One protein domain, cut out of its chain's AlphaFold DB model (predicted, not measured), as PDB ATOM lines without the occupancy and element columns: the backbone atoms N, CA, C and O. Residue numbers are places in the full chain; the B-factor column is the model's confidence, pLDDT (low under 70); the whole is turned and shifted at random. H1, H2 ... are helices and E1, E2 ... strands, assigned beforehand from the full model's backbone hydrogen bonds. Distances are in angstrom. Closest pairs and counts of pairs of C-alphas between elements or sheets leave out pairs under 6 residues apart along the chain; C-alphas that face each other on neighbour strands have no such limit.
ATOM      1  N   LYS A 353     -28.996   2.302 -24.298       77.25
ATOM      2  CA  LYS A 353     -28.401   0.958 -24.207       77.25
ATOM      3  C   LYS A 353     -29.436  -0.149 -24.357       77.25
ATOM      4  O   LYS A 353     -29.169  -1.134 -25.050       77.25
ATOM      5  N   GLU A 354     -30.595  -0.004 -23.720       78.06
ATOM      6  CA  GLU A 354     -31.695  -0.964 -23.834       78.06
ATOM      7  C   GLU A 354     -32.215  -1.040 -25.276       78.06
ATOM      8  O   GLU A 354     -32.287  -2.128 -25.855       78.06
ATOM      9  N   ASP A 355     -32.475   0.115 -25.891       78.56
ATOM     10  CA  ASP A 355     -32.906   0.213 -27.285       78.56
ATOM     11  C   ASP A 355     -31.857  -0.366 -28.240       78.56
ATOM     12  O   ASP A 355     -32.196  -1.086 -29.184       78.56
ATOM     13  N   HIS A 356     -30.568  -0.128 -27.978       86.94
ATOM     14  CA  HIS A 356     -29.491  -0.697 -28.783       86.94
ATOM     15  C   HIS A 356     -29.423  -2.219 -28.673       86.94
ATOM     16  O   HIS A 356     -29.309  -2.910 -29.690       86.94
ATOM     17  N   ALA A 357     -29.517  -2.765 -27.459       86.81
ATOM     18  CA  ALA A 357     -29.530  -4.208 -27.238       86.81
ATOM     19  C   ALA A 357     -30.735  -4.870 -27.922       86.81
ATOM     20  O   ALA A 357     -30.590  -5.908 -28.576       86.81
ATOM     21  N   ARG A 358     -31.909  -4.236 -27.833       86.06
ATOM     22  CA  ARG A 358     -33.124  -4.671 -28.525       86.06
ATOM     23  C   ARG A 358     -32.954  -4.639 -30.043       86.06
ATOM     24  O   ARG A 358     -33.349  -5.595 -30.709       86.06
ATOM     25  N   LEU A 359     -32.346  -3.587 -30.589       89.00
ATOM     26  CA  LEU A 359     -32.099  -3.451 -32.023       89.00
ATOM     27  C   LEU A 359     -31.167  -4.550 -32.554       89.00
ATOM     28  O   LEU A 359     -31.482  -5.173 -33.566       89.00
ATOM     29  N   LYS A 360     -30.073  -4.864 -31.845       92.88
ATOM     30  CA  LYS A 360     -29.171  -5.981 -32.207       92.88
ATOM     31  C   LYS A 360     -29.911  -7.315 -32.287       92.88
ATOM     32  O   LYS A 360     -29.648  -8.113 -33.184       92.88
ATOM     33  N   LYS A 361     -30.847  -7.543 -31.361       92.44
ATOM     34  CA  LYS A 361     -31.681  -8.747 -31.341       92.44
ATOM     35  C   LYS A 361     -32.702  -8.773 -32.479       92.44
ATOM     36  O   LYS A 361     -32.893  -9.798 -33.127       92.44
ATOM     37  N   LEU A 362     -33.331  -7.641 -32.782       89.62
ATOM     38  CA  LEU A 362     -34.261  -7.553 -33.908       89.62
ATOM     39  C   LEU A 362     -33.545  -7.780 -35.248       89.62
ATOM     40  O   LEU A 362     -34.032  -8.539 -36.084       89.62
ATOM     41  N   ASN A 363     -32.363  -7.186 -35.422       94.88
ATOM     42  CA  ASN A 363     -31.532  -7.382 -36.608       94.88
ATOM     43  C   ASN A 363     -31.070  -8.833 -36.759       94.88
ATOM     44  O   ASN A 363     -31.051  -9.334 -37.878       94.88
ATOM     45  N   TYR A 364     -30.777  -9.533 -35.659       94.44
ATOM     46  CA  TYR A 364     -30.505 -10.972 -35.685       94.44
ATOM     47  C   TYR A 364     -31.670 -11.760 -36.294       94.44
ATOM     48  O   TYR A 364     -31.482 -12.511 -37.249       94.44
ATOM     49  N   HIS A 365     -32.893 -11.545 -35.803       91.56
ATOM     50  CA  HIS A 365     -34.064 -12.258 -36.318       91.56
ATOM     51  C   HIS A 365     -34.403 -11.884 -37.770       91.56
ATOM     52  O   HIS A 365     -34.772 -12.761 -38.545       91.56
ATOM     53  N   ARG A 366     -34.247 -10.608 -38.158       92.50
ATOM     54  CA  ARG A 366     -34.389 -10.158 -39.556       92.50
ATOM     55  C   ARG A 366     -33.359 -10.810 -40.474       92.50
ATOM     56  O   ARG A 366     -33.682 -11.230 -41.576       92.50
ATOM     57  N   PHE A 367     -32.115 -10.903 -40.022       93.94
ATOM     58  CA  PHE A 367     -31.055 -11.518 -40.806       93.94
ATOM     59  C   PHE A 367     -31.351 -12.997 -41.066       93.94
ATOM     60  O   PHE A 367     -31.335 -13.419 -42.219       93.94
ATOM     61  N   TYR A 368     -31.734 -13.757 -40.037       90.88
ATOM     62  CA  TYR A 368     -32.101 -15.169 -40.194       90.88
ATOM     63  C   TYR A 368     -33.418 -15.409 -40.935       90.88
ATOM     64  O   TYR A 368     -33.601 -16.489 -41.490       90.88
ATOM     65  N   SER A 369     -34.338 -14.441 -40.972       87.25
ATOM     66  CA  SER A 369     -35.549 -14.584 -41.787       87.25
ATOM     67  C   SER A 369     -35.257 -14.465 -43.285       87.25
ATOM     68  O   SER A 369     -35.948 -15.091 -44.086       87.25
ATOM     69  N   ILE A 370     -34.231 -13.695 -43.663       87.62
ATOM     70  CA  ILE A 370     -33.766 -13.551 -45.050       87.62
ATOM     71  C   ILE A 370     -32.797 -14.682 -45.418       87.62
ATOM     72  O   ILE A 370     -32.826 -15.200 -46.534       87.62
ATOM     73  N   LEU A 371     -31.940 -15.069 -44.472       87.00
ATOM     74  CA  LEU A 371     -30.864 -16.039 -44.645       87.00
ATOM     75  C   LEU A 371     -30.941 -17.160 -43.594       87.00
ATOM     76  O   LEU A 371     -30.110 -17.207 -42.679       87.00
ATOM     77  N   PRO A 372     -31.918 -18.078 -43.706       84.19
ATOM     78  CA  PRO A 372     -31.965 -19.256 -42.850       84.19
ATOM     79  C   PRO A 372     -30.691 -20.093 -43.011       84.19
ATOM     80  O   PRO A 372     -30.163 -20.204 -44.115       84.19
ATOM     81  N   GLU A 373     -30.201 -20.676 -41.913       83.69
ATOM     82  CA  GLU A 373     -29.112 -21.676 -41.918       83.69
ATOM     83  C   GLU A 373     -27.782 -21.201 -42.545       83.69
ATOM     84  O   GLU A 373     -26.899 -21.999 -42.844       83.69
ATOM     85  N   ILE A 374     -27.580 -19.886 -42.690       85.12
ATOM     86  CA  ILE A 374     -26.415 -19.304 -43.378       85.12
ATOM     87  C   ILE A 374     -25.062 -19.772 -42.829       85.12
ATOM     88  O   ILE A 374     -24.118 -19.951 -43.595       85.12
ATOM     89  N   ILE A 375     -24.959 -19.998 -41.518       81.44
ATOM     90  CA  ILE A 375     -23.732 -20.493 -40.882       81.44
ATOM     91  C   ILE A 375     -23.454 -21.947 -41.269       81.44
ATOM     92  O   ILE A 375     -22.306 -22.296 -41.530       81.44
ATOM     93  N   GLU A 376     -24.480 -22.795 -41.331       80.19
ATOM     94  CA  GLU A 376     -24.328 -24.192 -41.744       80.19
ATOM     95  C   GLU A 376     -23.963 -24.273 -43.227       80.19
ATOM     96  O   GLU A 376     -23.008 -24.966 -43.583       80.19
ATOM     97  N   VAL A 377     -24.637 -23.474 -44.064       80.44
ATOM     98  CA  VAL A 377     -24.355 -23.360 -45.501       80.44
ATOM     99  C   VAL A 377     -22.915 -22.909 -45.749       80.44
ATOM    100  O   VAL A 377     -22.205 -23.544 -46.526       80.44
ATOM    101  N   LEU A 378     -22.449 -21.853 -45.073       78.19
ATOM    102  CA  LEU A 378     -21.089 -21.333 -45.262       78.19
ATOM    103  C   LEU A 378     -19.993 -22.261 -44.715       78.19
ATOM    104  O   LEU A 378     -18.873 -22.240 -45.218       78.19
ATOM    105  N   ASN A 379     -20.285 -23.065 -43.688       75.44
ATOM    106  CA  ASN A 379     -19.313 -24.008 -43.127       75.44
ATOM    107  C   ASN A 379     -19.227 -25.327 -43.909       75.44
ATOM    108  O   ASN A 379     -18.144 -25.907 -43.990       75.44
ATOM    109  N   ASN A 380     -20.351 -25.825 -44.436       69.62
ATOM    110  CA  ASN A 380     -20.456 -27.203 -44.929       69.62
ATOM    111  C   ASN A 380     -20.763 -27.318 -46.429       69.62
ATOM    112  O   ASN A 380     -20.447 -28.351 -47.018       69.62
ATOM    113  N   GLU A 381     -21.382 -26.305 -47.047       62.06
ATOM    114  CA  GLU A 381     -21.992 -26.444 -48.379       62.06
ATOM    115  C   GLU A 381     -21.431 -25.488 -49.440       62.06
ATOM    116  O   GLU A 381     -21.324 -25.875 -50.603       62.06
ATOM    117  N   ALA A 382     -21.069 -24.253 -49.078       61.56
ATOM    118  CA  ALA A 382     -20.598 -23.251 -50.031       61.56
ATOM    119  C   ALA A 382     -19.564 -22.298 -49.413       61.56
ATOM    120  O   ALA A 382     -19.766 -21.781 -48.323       61.56
ATOM    121  N   GLU A 383     -18.490 -21.979 -50.145       72.69
ATOM    122  CA  GLU A 383     -17.477 -21.011 -49.679       72.69
ATOM    123  C   GLU A 383     -18.010 -19.564 -49.626       72.69
ATOM    124  O   GLU A 383     -17.479 -18.713 -48.909       72.69
ATOM    125  N   SER A 384     -19.071 -19.262 -50.383       82.19
ATOM    126  CA  SER A 384     -19.764 -17.976 -50.324       82.19
ATOM    127  C   SER A 384     -21.242 -18.099 -50.693       82.19
ATOM    128  O   SER A 384     -21.650 -18.984 -51.447       82.19
ATOM    129  N   VAL A 385     -22.051 -17.158 -50.214       83.44
ATOM    130  CA  VAL A 385     -23.458 -17.016 -50.602       83.44
ATOM    131  C   VAL A 385     -23.643 -15.691 -51.320       83.44
ATOM    132  O   VAL A 385     -23.226 -14.641 -50.834       83.44
ATOM    133  N   ARG A 386     -24.279 -15.717 -52.493       87.25
ATOM    134  CA  ARG A 386     -24.634 -14.512 -53.242       87.25
ATOM    135  C   ARG A 386     -26.100 -14.175 -53.015       87.25
ATOM    136  O   ARG A 386     -26.968 -15.000 -53.258       87.25
ATOM    137  N   LEU A 387     -26.378 -12.951 -52.602       87.69
ATOM    138  CA  LEU A 387     -27.717 -12.390 -52.528       87.69
ATOM    139  C   LEU A 387     -28.029 -11.637 -53.819       87.69
ATOM    140  O   LEU A 387     -27.288 -10.732 -54.207       87.69
ATOM    141  N   VAL A 388     -29.137 -11.986 -54.464       87.62
ATOM    142  CA  VAL A 388     -29.640 -11.289 -55.656       87.62
ATOM    143  C   VAL A 388     -31.131 -11.017 -55.532       87.62
ATOM    144  O   VAL A 388     -31.832 -11.689 -54.778       87.62
ATOM    145  N   SER A 389     -31.620 -10.051 -56.299       88.38
ATOM    146  CA  SER A 389     -33.036  -9.727 -56.413       88.38
ATOM    147  C   SER A 389     -33.387  -9.500 -57.881       88.38
ATOM    148  O   SER A 389     -32.567  -9.013 -58.653       88.38
ATOM    149  N   GLU A 390     -34.614  -9.835 -58.276       87.94
ATOM    150  CA  GLU A 390     -35.153  -9.465 -59.592       87.94
ATOM    151  C   GLU A 390     -35.586  -7.988 -59.644       87.94
ATOM    152  O   GLU A 390     -35.712  -7.408 -60.721       87.94
ATOM    153  N   LYS A 391     -35.809  -7.371 -58.477       86.94
ATOM    154  CA  LYS A 391     -36.270  -5.983 -58.322       86.94
ATOM    155  C   LYS A 391     -35.125  -4.977 -58.216       86.94
ATOM    156  O   LYS A 391     -35.361  -3.779 -58.356       86.94
ATOM    157  N   SER A 392     -33.901  -5.448 -57.991       81.25
ATOM    158  CA  SER A 392     -32.708  -4.617 -57.832       81.25
ATOM    159  C   SER A 392     -31.578  -5.101 -58.734       81.25
ATOM    160  O   SER A 392     -31.394  -6.296 -58.940       81.25
ATOM    161  N   LYS A 393     -30.790  -4.162 -59.267       78.25
ATOM    162  CA  LYS A 393     -29.562  -4.477 -60.015       78.25
ATOM    163  C   LYS A 393     -28.361  -4.723 -59.096       78.25
ATOM    164  O   LYS A 393     -27.316  -5.155 -59.578       78.25
ATOM    165  N   GLU A 394     -28.503  -4.445 -57.804       81.19
ATOM    166  CA  GLU A 394     -27.456  -4.660 -56.812       81.19
ATOM    167  C   GLU A 394     -27.452  -6.111 -56.337       81.19
ATOM    168  O   GLU A 394     -28.503  -6.704 -56.079       81.19
ATOM    169  N   ALA A 395     -26.263  -6.676 -56.166       84.94
ATOM    170  CA  ALA A 395     -26.081  -7.990 -55.570       84.94
ATOM    171  C   ALA A 395     -25.109  -7.891 -54.398       84.94
ATOM    172  O   ALA A 395     -24.214  -7.050 -54.399       84.94
ATOM    173  N   PHE A 396     -25.245  -8.792 -53.430       87.06
ATOM    174  CA  PHE A 396     -24.318  -8.880 -52.306       87.06
ATOM    175  C   PHE A 396     -23.666 -10.254 -52.268       87.06
ATOM    176  O   PHE A 396     -24.225 -11.240 -52.748       87.06
ATOM    177  N   ARG A 397     -22.467 -10.334 -51.704       86.06
ATOM    178  CA  ARG A 397     -21.777 -11.590 -51.415       86.06
ATOM    179  C   ARG A 397     -21.505 -11.668 -49.927       86.06
ATOM    180  O   ARG A 397     -21.046 -10.692 -49.350       86.06
ATOM    181  N   ILE A 398     -21.745 -12.827 -49.339       85.94
ATOM    182  CA  ILE A 398     -21.495 -13.118 -47.932       85.94
ATOM    183  C   ILE A 398     -20.492 -14.260 -47.858       85.94
ATOM    184  O   ILE A 398     -20.650 -15.270 -48.545       85.94
ATOM    185  N   ILE A 399     -19.465 -14.083 -47.036       80.12
ATOM    186  CA  ILE A 399     -18.462 -15.102 -46.726       80.12
ATOM    187  C   ILE A 399     -18.288 -15.198 -45.214       80.12
ATOM    188  O   ILE A 399     -18.522 -14.226 -44.488       80.12
ATOM    189  N   LEU A 400     -17.818 -16.349 -44.747       75.75
ATOM    190  CA  LEU A 400     -17.342 -16.475 -43.378       75.75
ATOM    191  C   LEU A 400     -15.998 -15.737 -43.247       75.75
ATOM    192  O   LEU A 400     -15.079 -15.949 -44.037       75.75
ATOM    193  N   GLY A 401     -15.920 -14.814 -42.294       64.19
ATOM    194  CA  GLY A 401     -14.699 -14.116 -41.905       64.19
ATOM    195  C   GLY A 401     -13.801 -14.977 -41.013       64.19
ATOM    196  O   GLY A 401     -14.048 -16.161 -40.811       64.19
ATOM    197  N   ASP A 402     -12.745 -14.362 -40.480       54.28
ATOM    198  CA  ASP A 402     -11.704 -15.027 -39.688       54.28
ATOM    199  C   ASP A 402     -12.278 -15.888 -38.534       54.28
ATOM    200  O   ASP A 402     -12.981 -15.403 -37.644       54.28
ATOM    201  N   ASP A 403     -11.959 -17.183 -38.569       50.00
ATOM    202  CA  ASP A 403     -12.525 -18.283 -37.780       50.00
ATOM    203  C   ASP A 403     -11.906 -18.440 -36.376       50.00
ATOM    204  O   ASP A 403     -12.237 -19.371 -35.629       50.00
ATOM    205  N   ARG A 404     -11.034 -17.508 -35.965       43.12
ATOM    206  CA  ARG A 404     -10.314 -17.551 -34.677       43.12
ATOM    207  C   ARG A 404     -11.216 -17.581 -33.434       43.12
ATOM    208  O   ARG A 404     -10.737 -17.965 -32.366       43.12
ATOM    209  N   ASN A 405     -12.505 -17.226 -33.531       52.66
ATOM    210  CA  ASN A 405     -13.470 -17.382 -32.437       52.66
ATOM    211  C   ASN A 405     -14.738 -18.142 -32.865       52.66
ATOM    212  O   ASN A 405     -15.747 -17.546 -33.232       52.66
ATOM    213  N   LYS A 406     -14.718 -19.471 -32.702       53.53
ATOM    214  CA  LYS A 406     -15.849 -20.372 -33.008       53.53
ATOM    215  C   LYS A 406     -17.170 -20.040 -32.294       53.53
ATOM    216  O   LYS A 406     -18.194 -20.594 -32.662       53.53
ATOM    217  N   LYS A 407     -17.157 -19.198 -31.250       57.38
ATOM    218  CA  LYS A 407     -18.362 -18.834 -30.480       57.38
ATOM    219  C   LYS A 407     -19.104 -17.611 -31.021       57.38
ATOM    220  O   LYS A 407     -20.226 -17.375 -30.593       57.38
ATOM    221  N   ALA A 408     -18.472 -16.818 -31.883       64.88
ATOM    222  CA  ALA A 408     -19.087 -15.633 -32.464       64.88
ATOM    223  C   ALA A 408     -18.544 -15.430 -33.884       64.88
ATOM    224  O   ALA A 408     -17.571 -14.686 -34.050       64.88
ATOM    225  N   PRO A 409     -19.098 -16.137 -34.887       72.19
ATOM    226  CA  PRO A 409     -18.612 -16.020 -36.251       72.19
ATOM    227  C   PRO A 409     -18.784 -14.585 -36.753       72.19
ATOM    228  O   PRO A 409     -19.781 -13.910 -36.477       72.19
ATOM    229  N   VAL A 410     -17.782 -14.115 -37.488       80.94
ATOM    230  CA  VAL A 410     -17.832 -12.838 -38.195       80.94
ATOM    231  C   VAL A 410     -18.149 -13.140 -39.648       80.94
ATOM    232  O   VAL A 410     -17.520 -14.007 -40.242       80.94
ATOM    233  N   LEU A 411     -19.124 -12.451 -40.224       83.75
ATOM    234  CA  LEU A 411     -19.482 -12.561 -41.632       83.75
ATOM    235  C   LEU A 411     -18.983 -11.325 -42.369       83.75
ATOM    236  O   LEU A 411     -19.228 -10.200 -41.934       83.75
ATOM    237  N   GLY A 412     -18.296 -11.550 -43.487       83.94
ATOM    238  CA  GLY A 412     -17.905 -10.502 -44.420       83.94
ATOM    239  C   GLY A 412     -18.943 -10.362 -45.521       83.94
ATOM    240  O   GLY A 412     -19.229 -11.325 -46.229       83.94
ATOM    241  N   ILE A 413     -19.492  -9.163 -45.671       85.56
ATOM    242  CA  ILE A 413     -20.532  -8.841 -46.642       85.56
ATOM    243  C   ILE A 413     -19.975  -7.816 -47.627       85.56
ATOM    244  O   ILE A 413     -19.466  -6.776 -47.221       85.56
ATOM    245  N   TYR A 414     -20.097  -8.103 -48.918       82.31
ATOM    246  CA  TYR A 414     -19.576  -7.294 -50.016       82.31
ATOM    247  C   TYR A 414     -20.715  -6.875 -50.933       82.31
ATOM    248  O   TYR A 414     -21.521  -7.715 -51.333       82.31
ATOM    249  N   GLN A 415     -20.753  -5.604 -51.316       81.25
ATOM    250  CA  GLN A 415     -21.632  -5.114 -52.376       81.25
ATOM    251  C   GLN A 415     -20.954  -5.336 -53.740       81.25
ATOM    252  O   GLN A 415     -19.772  -5.047 -53.911       81.25
ATOM    253  N   LEU A 416     -21.671  -5.918 -54.703       73.62
ATOM    254  CA  LEU A 416     -21.129  -6.319 -56.004       73.62
ATOM    255  C   LEU A 416     -21.546  -5.319 -57.093       73.62
ATOM    256  O   LEU A 416     -22.671  -5.385 -57.587       73.62
ATOM    257  N   ASN A 417     -20.614  -4.461 -57.525       63.47
ATOM    258  CA  ASN A 417     -20.838  -3.435 -58.550       63.47
ATOM    259  C   ASN A 417     -19.967  -3.675 -59.799       63.47
ATOM    260  O   ASN A 417     -18.933  -3.043 -59.983       63.47
ATOM    261  N   GLY A 418     -20.404  -4.573 -60.693       53.84
ATOM    262  CA  GLY A 418     -19.983  -4.664 -62.104       53.84
ATOM    263  C   GLY A 418     -18.506  -4.971 -62.421       53.84
ATOM    264  O   GLY A 418     -18.239  -5.980 -63.068       53.84
ATOM    265  N   LYS A 419     -17.559  -4.099 -62.050       46.12
ATOM    266  CA  LYS A 419     -16.132  -4.190 -62.423       46.12
ATOM    267  C   LYS A 419     -15.155  -4.209 -61.240       46.12
ATOM    268  O   LYS A 419     -14.046  -4.698 -61.428       46.12
ATOM    269  N   GLU A 420     -15.555  -3.788 -60.037       44.53
ATOM    270  CA  GLU A 420     -14.747  -3.918 -58.813       44.53
ATOM    271  C   GLU A 420     -15.636  -4.339 -57.627       44.53
ATOM    272  O   GLU A 420     -16.773  -3.886 -57.489       44.53
ATOM    273  N   ASN A 421     -15.130  -5.248 -56.786       54.03
ATOM    274  CA  ASN A 421     -15.749  -5.581 -55.504       54.03
ATOM    275  C   ASN A 421     -15.224  -4.590 -54.453       54.03
ATOM    276  O   ASN A 421     -14.142  -4.805 -53.918       54.03
ATOM    277  N   GLU A 422     -15.978  -3.544 -54.128       48.09
ATOM    278  CA  GLU A 422     -15.752  -2.702 -52.943       48.09
ATOM    279  C   GLU A 422     -17.123  -2.303 -52.357       48.09
ATOM    280  O   GLU A 422     -18.001  -1.979 -53.160       48.09
ATOM    281  N   PRO A 423     -17.369  -2.262 -51.022       57.22
ATOM    282  CA  PRO A 423     -16.529  -2.592 -49.860       57.22
ATOM    283  C   PRO A 423     -17.206  -3.514 -48.811       57.22
ATOM    284  O   PRO A 423     -18.336  -3.966 -48.989       57.22
ATOM    285  N   THR A 424     -16.487  -3.801 -47.718       73.81
ATOM    286  CA  THR A 424     -16.814  -4.826 -46.714       73.81
ATOM    287  C   THR A 424     -17.565  -4.273 -45.497       73.81
ATOM    288  O   THR A 424     -17.070  -3.391 -44.792       73.81
ATOM    289  N   LEU A 425     -18.723  -4.864 -45.210       84.44
ATOM    290  CA  LEU A 425     -19.389  -4.837 -43.909       84.44
ATOM    291  C   LEU A 425     -19.013  -6.120 -43.154       84.44
ATOM    292  O   LEU A 425     -19.211  -7.223 -43.661       84.44
ATOM    293  N   LEU A 426     -18.475  -5.983 -41.945       85.19
ATOM    294  CA  LEU A 426     -18.262  -7.090 -41.022       85.19
ATOM    295  C   LEU A 426     -19.380  -7.087 -39.990       85.19
ATOM    296  O   LEU A 426     -19.542  -6.118 -39.244       85.19
ATOM    297  N   VAL A 427     -20.130  -8.182 -39.925       88.25
ATOM    298  CA  VAL A 427     -21.118  -8.397 -38.869       88.25
ATOM    299  C   VAL A 427     -20.690  -9.558 -37.997       88.25
ATOM    300  O   VAL A 427     -20.328 -10.625 -38.485       88.25
ATOM    301  N   ARG A 428     -20.733  -9.354 -36.688       86.62
ATOM    302  CA  ARG A 428     -20.501 -10.395 -35.702       86.62
ATOM    303  C   ARG A 428     -21.833 -10.955 -35.248       86.62
ATOM    304  O   ARG A 428     -22.704 -10.212 -34.782       86.62
ATOM    305  N   LEU A 429     -21.934 -12.269 -35.351       86.94
ATOM    306  CA  LEU A 429     -23.084 -13.040 -34.943       86.94
ATOM    307  C   LEU A 429     -22.813 -13.691 -33.582       86.94
ATOM    308  O   LEU A 429     -21.835 -14.413 -33.426       86.94
ATOM    309  N   ASP A 430     -23.673 -13.442 -32.599       87.44
ATOM    310  CA  ASP A 430     -23.657 -14.118 -31.299       87.44
ATOM    311  C   ASP A 430     -24.951 -14.929 -31.159       87.44
ATOM    312  O   ASP A 430     -25.983 -14.408 -30.727       87.44
ATOM    313  N   GLU A 431     -24.900 -16.207 -31.544       83.38
ATOM    314  CA  GLU A 431     -26.047 -17.124 -31.470       83.38
ATOM    315  C   GLU A 431     -26.504 -17.355 -30.024       83.38
ATOM    316  O   GLU A 431     -27.692 -17.518 -29.767       83.38
ATOM    317  N   SER A 432     -25.585 -17.296 -29.051       85.69
ATOM    318  CA  SER A 432     -25.917 -17.518 -27.638       85.69
ATOM    319  C   SER A 432     -26.794 -16.413 -27.051       85.69
ATOM    320  O   SER A 432     -27.576 -16.660 -26.131       85.69
ATOM    321  N   LYS A 433     -26.666 -15.192 -27.580       86.44
ATOM    322  CA  LYS A 433     -27.445 -14.020 -27.158       86.44
ATOM    323  C   LYS A 433     -28.515 -13.613 -28.161       86.44
ATOM    324  O   LYS A 433     -29.241 -12.659 -27.879       86.44
ATOM    325  N   GLU A 434     -28.604 -14.300 -29.298       91.00
ATOM    326  CA  GLU A 434     -29.444 -13.918 -30.436       91.00
ATOM    327  C   GLU A 434     -29.169 -12.469 -30.869       91.00
ATOM    328  O   GLU A 434     -30.083 -11.657 -30.996       91.00
ATOM    329  N   GLN A 435     -27.893 -12.102 -31.015       92.31
ATOM    330  CA  GLN A 435     -27.492 -10.738 -31.360       92.31
ATOM    331  C   GLN A 435     -26.688 -10.695 -32.651       92.31
ATOM    332  O   GLN A 435     -25.762 -11.477 -32.860       92.31
ATOM    333  N   LEU A 436     -27.014  -9.713 -33.489       92.25
ATOM    334  CA  LEU A 436     -26.231  -9.347 -34.656       92.25
ATOM    335  C   LEU A 436     -25.687  -7.936 -34.449       92.25
ATOM    336  O   LEU A 436     -26.439  -6.993 -34.199       92.25
ATOM    337  N   SER A 437     -24.369  -7.803 -34.520       89.69
ATOM    338  CA  SER A 437     -23.669  -6.540 -34.289       89.69
ATOM    339  C   SER A 437     -22.781  -6.195 -35.470       89.69
ATOM    340  O   SER A 437     -22.199  -7.081 -36.087       89.69
ATOM    341  N   VAL A 438     -22.673  -4.907 -35.782       87.75
ATOM    342  CA  VAL A 438     -21.690  -4.426 -36.754       87.75
ATOM    343  C   VAL A 438     -20.336  -4.412 -36.063       87.75
ATOM    344  O   VAL A 438     -20.199  -3.816 -34.997       87.75
ATOM    345  N   ASP A 439     -19.367  -5.104 -36.644       82.31
ATOM    346  CA  ASP A 439     -17.979  -5.102 -36.186       82.31
ATOM    347  C   ASP A 439     -17.186  -4.022 -36.920       82.31
ATOM    348  O   ASP A 439     -16.424  -3.283 -36.309       82.31
ATOM    349  N   MET A 440     -17.423  -3.886 -38.225       80.06
ATOM    350  CA  MET A 440     -16.788  -2.868 -39.049       80.06
ATOM    351  C   MET A 440     -17.670  -2.529 -40.248       80.06
ATOM    352  O   MET A 440     -18.246  -3.423 -40.862       80.06
ATOM    353  N   ALA A 441     -17.753  -1.255 -40.610       77.44
ATOM    354  CA  ALA A 441     -18.357  -0.797 -41.853       77.44
ATOM    355  C   ALA A 441     -17.391   0.180 -42.523       77.44
ATOM    356  O   ALA A 441     -16.995   1.176 -41.918       77.44
ATOM    357  N   LEU A 442     -16.992  -0.105 -43.761       70.81
ATOM    358  CA  LEU A 442     -16.044   0.719 -44.512       70.81
ATOM    359  C   LEU A 442     -16.678   1.284 -45.780       70.81
ATOM    360  O   LEU A 442     -17.681   0.768 -46.269       70.81
ATOM    361  N   ASN A 443     -16.060   2.350 -46.307       66.94
ATOM    362  CA  ASN A 443     -16.328   2.913 -47.638       66.94
ATOM    363  C   ASN A 443     -17.825   3.138 -47.939       66.94
ATOM    364  O   ASN A 443     -18.268   2.979 -49.071       66.94
ATOM    365  N   ARG A 444     -18.604   3.509 -46.916       71.81
ATOM    366  CA  ARG A 444     -20.047   3.753 -47.023       71.81
ATOM    367  C   ARG A 444     -20.854   2.569 -47.577       71.81
ATOM    368  O   ARG A 444     -21.759   2.785 -48.380       71.81
ATOM    369  N   PHE A 445     -20.554   1.336 -47.146       78.81
ATOM    370  CA  PHE A 445     -21.380   0.156 -47.454       78.81
ATOM    371  C   PHE A 445     -22.862   0.478 -47.241       78.81
ATOM    372  O   PHE A 445     -23.250   0.801 -46.122       78.81
ATOM    373  N   PHE A 446     -23.674   0.413 -48.300       80.06
ATOM    374  CA  PHE A 446     -25.102   0.742 -48.244       80.06
ATOM    375  C   PHE A 446     -25.410   2.064 -47.498       80.06
ATOM    376  O   PHE A 446     -26.268   2.121 -46.617       80.06
ATOM    377  N   ASP A 447     -24.640   3.119 -47.786       75.38
ATOM    378  CA  ASP A 447     -24.721   4.440 -47.140       75.38
ATOM    379  C   ASP A 447     -24.517   4.441 -45.608       75.38
ATOM    380  O   ASP A 447     -24.772   5.443 -44.931       75.38
ATOM    381  N   MET A 448     -24.022   3.342 -45.028       79.75
ATOM    382  CA  MET A 448     -23.667   3.277 -43.612       79.75
ATOM    383  C   MET A 448     -22.467   4.184 -43.320       79.75
ATOM    384  O   MET A 448     -21.535   4.301 -44.115       79.75
ATOM    385  N   LEU A 449     -22.456   4.822 -42.150       75.12
ATOM    386  CA  LEU A 449     -21.274   5.556 -41.699       75.12
ATOM    387  C   LEU A 449     -20.112   4.588 -41.459       75.12
ATOM    388  O   LEU A 449     -20.320   3.445 -41.047       75.12
ATOM    389  N   THR A 450     -18.889   5.066 -41.694       78.69
ATOM    390  CA  THR A 450     -17.687   4.311 -41.342       78.69
ATOM    391  C   THR A 450     -17.683   4.029 -39.844       78.69
ATOM    392  O   THR A 450     -17.912   4.934 -39.042       78.69
ATOM    393  N   PHE A 451     -17.443   2.774 -39.482       81.50
ATOM    394  CA  PHE A 451     -17.498   2.308 -38.104       81.50
ATOM    395  C   PHE A 451     -16.483   1.186 -37.881       81.50
ATOM    396  O   PHE A 451     -16.344   0.313 -38.735       81.50
ATOM    397  N   ASP A 452     -15.829   1.184 -36.722       81.25
ATOM    398  CA  ASP A 452     -14.942   0.116 -36.255       81.25
ATOM    399  C   ASP A 452     -15.194  -0.124 -34.759       81.25
ATOM    400  O   ASP A 452     -15.039   0.772 -33.929       81.25
ATOM    401  N   SER A 453     -15.608  -1.341 -34.406       77.12
ATOM    402  CA  SER A 453     -15.947  -1.726 -33.032       77.12
ATOM    403  C   SER A 453     -14.741  -1.749 -32.085       77.12
ATOM    404  O   SER A 453     -14.922  -1.760 -30.865       77.12
ATOM    405  N   SER A 454     -13.516  -1.770 -32.623       73.75
ATOM    406  CA  SER A 454     -12.275  -1.750 -31.847       73.75
ATOM    407  C   SER A 454     -11.899  -0.352 -31.345       73.75
ATOM    408  O   SER A 454     -11.080  -0.225 -30.424       73.75
ATOM    409  N   GLU A 455     -12.513   0.698 -31.897       75.19
ATOM    410  CA  GLU A 455     -12.305   2.072 -31.457       75.19
ATOM    411  C   GLU A 455     -12.951   2.352 -30.092       75.19
ATOM    412  O   GLU A 455     -13.945   1.754 -29.675       75.19
ATOM    413  N   LYS A 456     -12.366   3.301 -29.352       77.31
ATOM    414  CA  LYS A 456     -12.897   3.729 -28.053       77.31
ATOM    415  C   LYS A 456     -13.861   4.892 -28.237       77.31
ATOM    416  O   LYS A 456     -13.432   6.039 -28.363       77.31
ATOM    417  N   PHE A 457     -15.152   4.600 -28.155       72.31
ATOM    418  CA  PHE A 457     -16.194   5.620 -28.182       72.31
ATOM    419  C   PHE A 457     -16.438   6.215 -26.793       72.31
ATOM    420  O   PHE A 457     -16.310   5.548 -25.765       72.31
ATOM    421  N   LYS A 458     -16.779   7.508 -26.765       65.88
ATOM    422  CA  LYS A 458     -17.180   8.211 -25.533       65.88
ATOM    423  C   LYS A 458     -18.653   7.976 -25.188       65.88
ATOM    424  O   LYS A 458     -19.055   8.286 -24.072       65.88
ATOM    425  N   SER A 459     -19.433   7.478 -26.144       71.00
ATOM    426  CA  SER A 459     -20.867   7.223 -26.038       71.00
ATOM    427  C   SER A 459     -21.246   5.961 -26.814       71.00
ATOM    428  O   SER A 459     -20.457   5.487 -27.626       71.00
ATOM    429  N   ASP A 460     -22.459   5.450 -26.605       73.00
ATOM    430  CA  ASP A 460     -23.006   4.329 -27.387       73.00
ATOM    431  C   ASP A 460     -23.668   4.780 -28.706       73.00
ATOM    432  O   ASP A 460     -24.268   3.968 -29.414       73.00
ATOM    433  N   LEU A 461     -23.557   6.063 -29.072       79.12
ATOM    434  CA  LEU A 461     -24.211   6.623 -30.255       79.12
ATOM    435  C   LEU A 461     -23.681   6.017 -31.558       79.12
ATOM    436  O   LEU A 461     -24.474   5.639 -32.416       79.12
ATOM    437  N   GLU A 462     -22.365   5.917 -31.719       82.44
ATOM    438  CA  GLU A 462     -21.735   5.418 -32.941       82.44
ATOM    439  C   GLU A 462     -22.030   3.918 -33.161       82.44
ATOM    440  O   GLU A 462     -22.530   3.561 -34.235       82.44
ATOM    441  N   PRO A 463     -21.875   3.035 -32.149       84.56
ATOM    442  CA  PRO A 463     -22.337   1.648 -32.242       84.56
ATOM    443  C   PRO A 463     -23.840   1.508 -32.537       84.56
ATOM    444  O   PRO A 463     -24.259   0.594 -33.262       84.56
ATOM    445  N   TYR A 464     -24.666   2.392 -31.970       84.69
ATOM    446  CA  TYR A 464     -26.106   2.421 -32.222       84.69
ATOM    447  C   TYR A 464     -26.424   2.822 -33.667       84.69
ATOM    448  O   TYR A 464     -27.181   2.123 -34.343       84.69
ATOM    449  N   GLN A 465     -25.786   3.872 -34.187       84.69
ATOM    450  CA  GLN A 465     -25.925   4.311 -35.579       84.69
ATOM    451  C   GLN A 465     -25.494   3.234 -36.576       84.69
ATOM    452  O   GLN A 465     -26.184   3.019 -37.573       84.69
ATOM    453  N   ALA A 466     -24.411   2.505 -36.293       86.69
ATOM    454  CA  ALA A 466     -24.008   1.365 -37.111       86.69
ATOM    455  C   ALA A 466     -25.096   0.275 -37.133       86.69
ATOM    456  O   ALA A 466     -25.418  -0.275 -38.185       86.69
ATOM    457  N   SER A 467     -25.736   0.007 -35.991       91.19
ATOM    458  CA  SER A 467     -26.828  -0.976 -35.901       91.19
ATOM    459  C   SER A 467     -28.105  -0.521 -36.620       91.19
ATOM    460  O   SER A 467     -28.799  -1.354 -37.199       91.19
ATOM    461  N   LEU A 468     -28.390   0.786 -36.646       88.62
ATOM    462  CA  LEU A 468     -29.459   1.367 -37.469       88.62
ATOM    463  C   LEU A 468     -29.143   1.276 -38.968       88.62
ATOM    464  O   LEU A 468     -30.028   1.009 -39.775       88.62
ATOM    465  N   GLY A 469     -27.884   1.485 -39.359       90.31
ATOM    466  CA  GLY A 469     -27.444   1.286 -40.741       90.31
ATOM    467  C   GLY A 469     -27.657  -0.157 -41.204       90.31
ATOM    468  O   GLY A 469     -28.220  -0.390 -42.270       90.31
ATOM    469  N   LEU A 470     -27.303  -1.118 -40.346       94.25
ATOM    470  CA  LEU A 470     -27.550  -2.537 -40.590       94.25
ATOM    471  C   LEU A 470     -29.047  -2.847 -40.728       94.25
ATOM    472  O   LEU A 470     -29.427  -3.578 -41.635       94.25
ATOM    473  N   GLU A 471     -29.898  -2.281 -39.867       93.31
ATOM    474  CA  GLU A 471     -31.358  -2.419 -39.980       93.31
ATOM    475  C   GLU A 471     -31.864  -1.961 -41.351       93.31
ATOM    476  O   GLU A 471     -32.578  -2.710 -42.011       93.31
ATOM    477  N   LYS A 472     -31.446  -0.775 -41.811       93.38
ATOM    478  CA  LYS A 472     -31.862  -0.240 -43.116       93.38
ATOM    479  C   LYS A 472     -31.466  -1.153 -44.271       93.38
ATOM    480  O   LYS A 472     -32.245  -1.326 -45.203       93.38
ATOM    481  N   TRP A 473     -30.271  -1.737 -44.213       94.12
ATOM    482  CA  TRP A 473     -29.833  -2.701 -45.216       94.12
ATOM    483  C   TRP A 473     -30.681  -3.980 -45.186       94.12
ATOM    484  O   TRP A 473     -31.117  -4.448 -46.234       94.12
ATOM    485  N   LEU A 474     -30.982  -4.520 -44.001       94.44
ATOM    486  CA  LEU A 474     -31.845  -5.700 -43.862       94.44
ATOM    487  C   LEU A 474     -33.274  -5.433 -44.357       94.44
ATOM    488  O   LEU A 474     -33.839  -6.265 -45.067       94.44
ATOM    489  N   ASP A 475     -33.839  -4.274 -44.028       91.19
ATOM    490  CA  ASP A 475     -35.160  -3.866 -44.507       91.19
ATOM    491  C   ASP A 475     -35.150  -3.704 -46.037       91.19
ATOM    492  O   ASP A 475     -36.049  -4.204 -46.708       91.19
ATOM    493  N   PHE A 476     -34.092  -3.126 -46.617       92.50
ATOM    494  CA  PHE A 476     -33.921  -3.062 -48.071       92.50
ATOM    495  C   PHE A 476     -33.886  -4.448 -48.722       92.50
ATOM    496  O   PHE A 476     -34.552  -4.661 -49.741       92.50
ATOM    497  N   LEU A 477     -33.139  -5.398 -48.147       92.75
ATOM    498  CA  LEU A 477     -33.095  -6.771 -48.649       92.75
ATOM    499  C   LEU A 477     -34.485  -7.419 -48.625       92.75
ATOM    500  O   LEU A 477     -34.880  -8.078 -49.590       92.75
ATOM    501  N   TYR A 478     -35.227  -7.209 -47.538       90.12
ATOM    502  CA  TYR A 478     -36.580  -7.724 -47.372       90.12
ATOM    503  C   TYR A 478     -37.561  -7.100 -48.377       90.12
ATOM    504  O   TYR A 478     -38.249  -7.824 -49.098       90.12
ATOM    505  N   GLU A 479     -37.594  -5.770 -48.485       91.75
ATOM    506  CA  GLU A 479     -38.485  -5.027 -49.391       91.75
ATOM    507  C   GLU A 479     -38.243  -5.367 -50.868       91.75
ATOM    508  O   GLU A 479     -39.180  -5.425 -51.672       91.75
ATOM    509  N   ASN A 480     -36.985  -5.626 -51.223       91.56
ATOM    510  CA  ASN A 480     -36.591  -5.992 -52.576       91.56
ATOM    511  C   ASN A 480     -36.576  -7.509 -52.805       91.56
ATOM    512  O   ASN A 480     -36.144  -7.938 -53.868       91.56
ATOM    513  N   GLU A 481     -37.080  -8.319 -51.872       90.12
ATOM    514  CA  GLU A 481     -37.226  -9.776 -52.025       90.12
ATOM    515  C   GLU A 481     -35.919 -10.478 -52.436       90.12
ATOM    516  O   GLU A 481     -35.894 -11.317 -53.341       90.12
ATOM    517  N   TYR A 482     -34.813 -10.112 -51.786       90.56
ATOM    518  CA  TYR A 482     -33.525 -10.750 -52.032       90.56
ATOM    519  C   TYR A 482     -33.547 -12.235 -51.671       90.56
ATOM    520  O   TYR A 482     -34.135 -12.646 -50.670       90.56
ATOM    521  N   LYS A 483     -32.862 -13.042 -52.484       85.88
ATOM    522  CA  LYS A 483     -32.754 -14.492 -52.309       85.88
ATOM    523  C   LYS A 483     -31.291 -14.934 -52.296       85.88
ATOM    524  O   LYS A 483     -30.500 -14.413 -53.092       85.88
ATOM    525  N   PRO A 484     -30.926 -15.900 -51.436       86.88
ATOM    526  CA  PRO A 484     -29.606 -16.503 -51.458       86.88
ATOM    527  C   PRO A 484     -29.452 -17.474 -52.631       86.88
ATOM    528  O   PRO A 484     -30.324 -18.294 -52.911       86.88
ATOM    529  N   ILE A 485     -28.300 -17.399 -53.285       81.69
ATOM    530  CA  ILE A 485     -27.795 -18.357 -54.263       81.69
ATOM    531  C   ILE A 485     -26.452 -18.851 -53.729       81.69
ATOM    532  O   ILE A 485     -25.531 -18.057 -53.525       81.69
ATOM    533  N   GLN A 486     -26.342 -20.156 -53.485       75.00
ATOM    534  CA  GLN A 486     -25.084 -20.778 -53.079       75.00
ATOM    535  C   GLN A 486     -24.058 -20.661 -54.214       75.00
ATOM    536  O   GLN A 486     -24.368 -20.951 -55.371       75.00
ATOM    537  N   VAL A 487     -22.841 -20.220 -53.887       60.78
ATOM    538  CA  VAL A 487     -21.742 -20.104 -54.848       60.78
ATOM    539  C   VAL A 487     -20.545 -20.884 -54.317       60.78
ATOM    540  O   VAL A 487     -19.850 -20.455 -53.397       60.78
ATOM    541  N   ASP A 488     -20.311 -22.040 -54.928       61.00
ATOM    542  CA  ASP A 488     -19.184 -22.919 -54.635       61.00
ATOM    543  C   ASP A 488     -17.963 -22.460 -55.446       61.00
ATOM    544  O   ASP A 488     -17.911 -22.639 -56.666       61.00
ATOM    545  N   LEU A 489     -17.002 -21.801 -54.794       52.88
ATOM    546  CA  LEU A 489     -15.853 -21.194 -55.475       52.88
ATOM    547  C   LEU A 489     -14.981 -22.244 -56.182       52.88
ATOM    548  O   LEU A 489     -14.457 -21.953 -57.253       52.88
ATOM    549  N   LYS A 490     -14.928 -23.487 -55.682       50.16
ATOM    550  CA  LYS A 490     -14.207 -24.591 -56.343       50.16
ATOM    551  C   LYS A 490     -14.877 -25.042 -57.638       50.16
ATOM    552  O   LYS A 490     -14.191 -25.319 -58.615       50.16
ATOM    553  N   LYS A 491     -16.212 -25.042 -57.702       43.81
ATOM    554  CA  LYS A 491     -16.945 -25.307 -58.955       43.81
ATOM    555  C   LYS A 491     -16.981 -24.110 -59.888       43.81
ATOM    556  O   LYS A 491     -17.092 -24.301 -61.092       43.81
ATOM    557  N   VAL A 492     -16.887 -22.887 -59.370       41.84
ATOM    558  CA  VAL A 492     -16.651 -21.707 -60.213       41.84
ATOM    559  C   VAL A 492     -15.240 -21.752 -60.791       41.84
ATOM    560  O   VAL A 492     -15.071 -21.267 -61.896       41.84
ATOM    561  N   GLU A 493     -14.263 -22.384 -60.136       37.81
ATOM    562  CA  GLU A 493     -12.950 -22.684 -60.725       37.81
ATOM    563  C   GLU A 493     -12.967 -23.882 -61.696       37.81
ATOM    564  O   GLU A 493     -12.247 -23.836 -62.687       37.81
ATOM    565  N   GLU A 494     -13.809 -24.906 -61.492       34.06
ATOM    566  CA  GLU A 494     -13.955 -26.048 -62.428       34.06
ATOM    567  C   GLU A 494     -14.846 -25.748 -63.652       34.06
ATOM    568  O   GLU A 494     -14.613 -26.293 -64.729       34.06
TER     569      GLU A 494
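Overview. This is residues 353 to 494 of the 605 residues of an uncharacterized protein of Fluviicola sp. RIFCSPHIGHO2_12_FULL_43_24 (UniProt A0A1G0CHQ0). One strongly twisted sheet of six strands has two long helices, H1 and H3, side by side across one face near its E5 edge, while the short helix H2 lies over E2 farther along the sheet and the last short helix, H4, follows past the end of E6, far from the two long helices. The 142 printed residues have four named helices and six named strands, in the order H1 H2 E1 E2 E3 E4 E5 H3 E6 H4. The sheet runs E5 E4 E3 E2 E1 E6, all antiparallel, and the class is mixed, helices and strands. The whole is compact, with a radius of gyration of the C-alphas of 14.8 A, and elongated in outline, spanning 50 by 31 by 25 A.

Along the chain. Find C-alpha 353 at (-28.401, 0.958, -24.207); from there H1 runs 26.0 A to residue 370. H2 follows at residues 374 to 380. Next come E1, residues 384 to 388, E2, 395 to 400, and E3, 410 to 417, 22.6 A long. E4, residues 420 to 430, is the longest strand, 30.7 A, and E5 is residues 435 to 441. Look for C-alpha 461 at (-24.211, 6.623, -30.255), where H3 begins its 26.6 A to residue 479. E6 is residues 483 to 487, and H4, 489 to 494, ends at (-13.955, -26.048, -62.428).

Arrangement. E1 to E5 form a meander, each strand the antiparallel neighbour of the one before. Look for N 437 and O 428, 2.9 A, between E5 and E4; N 413 and O 425, 2.8 A, between E4 and E3; N 399 and O 412, 2.9 A, between E3 and E2; N 387 and O 396, 2.8 A, between E2 and E1; and N 485 and O 386, 2.7 A, between E6 and E1. H1 and H3 are on the same face of the sheet, at heights of 7.9 A and 8.9 A. They touch at a shallow tilt of 26 degrees, the same way; their closest C-alphas are those of His 356 and Tyr 464, 5.7 A apart. H1 runs across the strands, at 79 degrees to E5 on the local plane. H2 is on the sheet at a height of 7.6 A and only just over E2, where 3 of its 7 C-alphas fall. H4 is not on the sheet and is apart from H1, H2 and H3. In H1, H2, H3 and H4 every O i to N i+4 pair is within hydrogen-bond range.

Size, cuts and confidence. The C-alphas of Lys 458 and Glu 494 are the two farthest apart, 50.5 A. The printed part has no cut. The link from E5 to H3, residues 442 to 460, is long. Mean pLDDT of the printed part is 78.4; look for values under 70 at 28 residues, among them 401 to 408, 417 to 423 and 487 to 494.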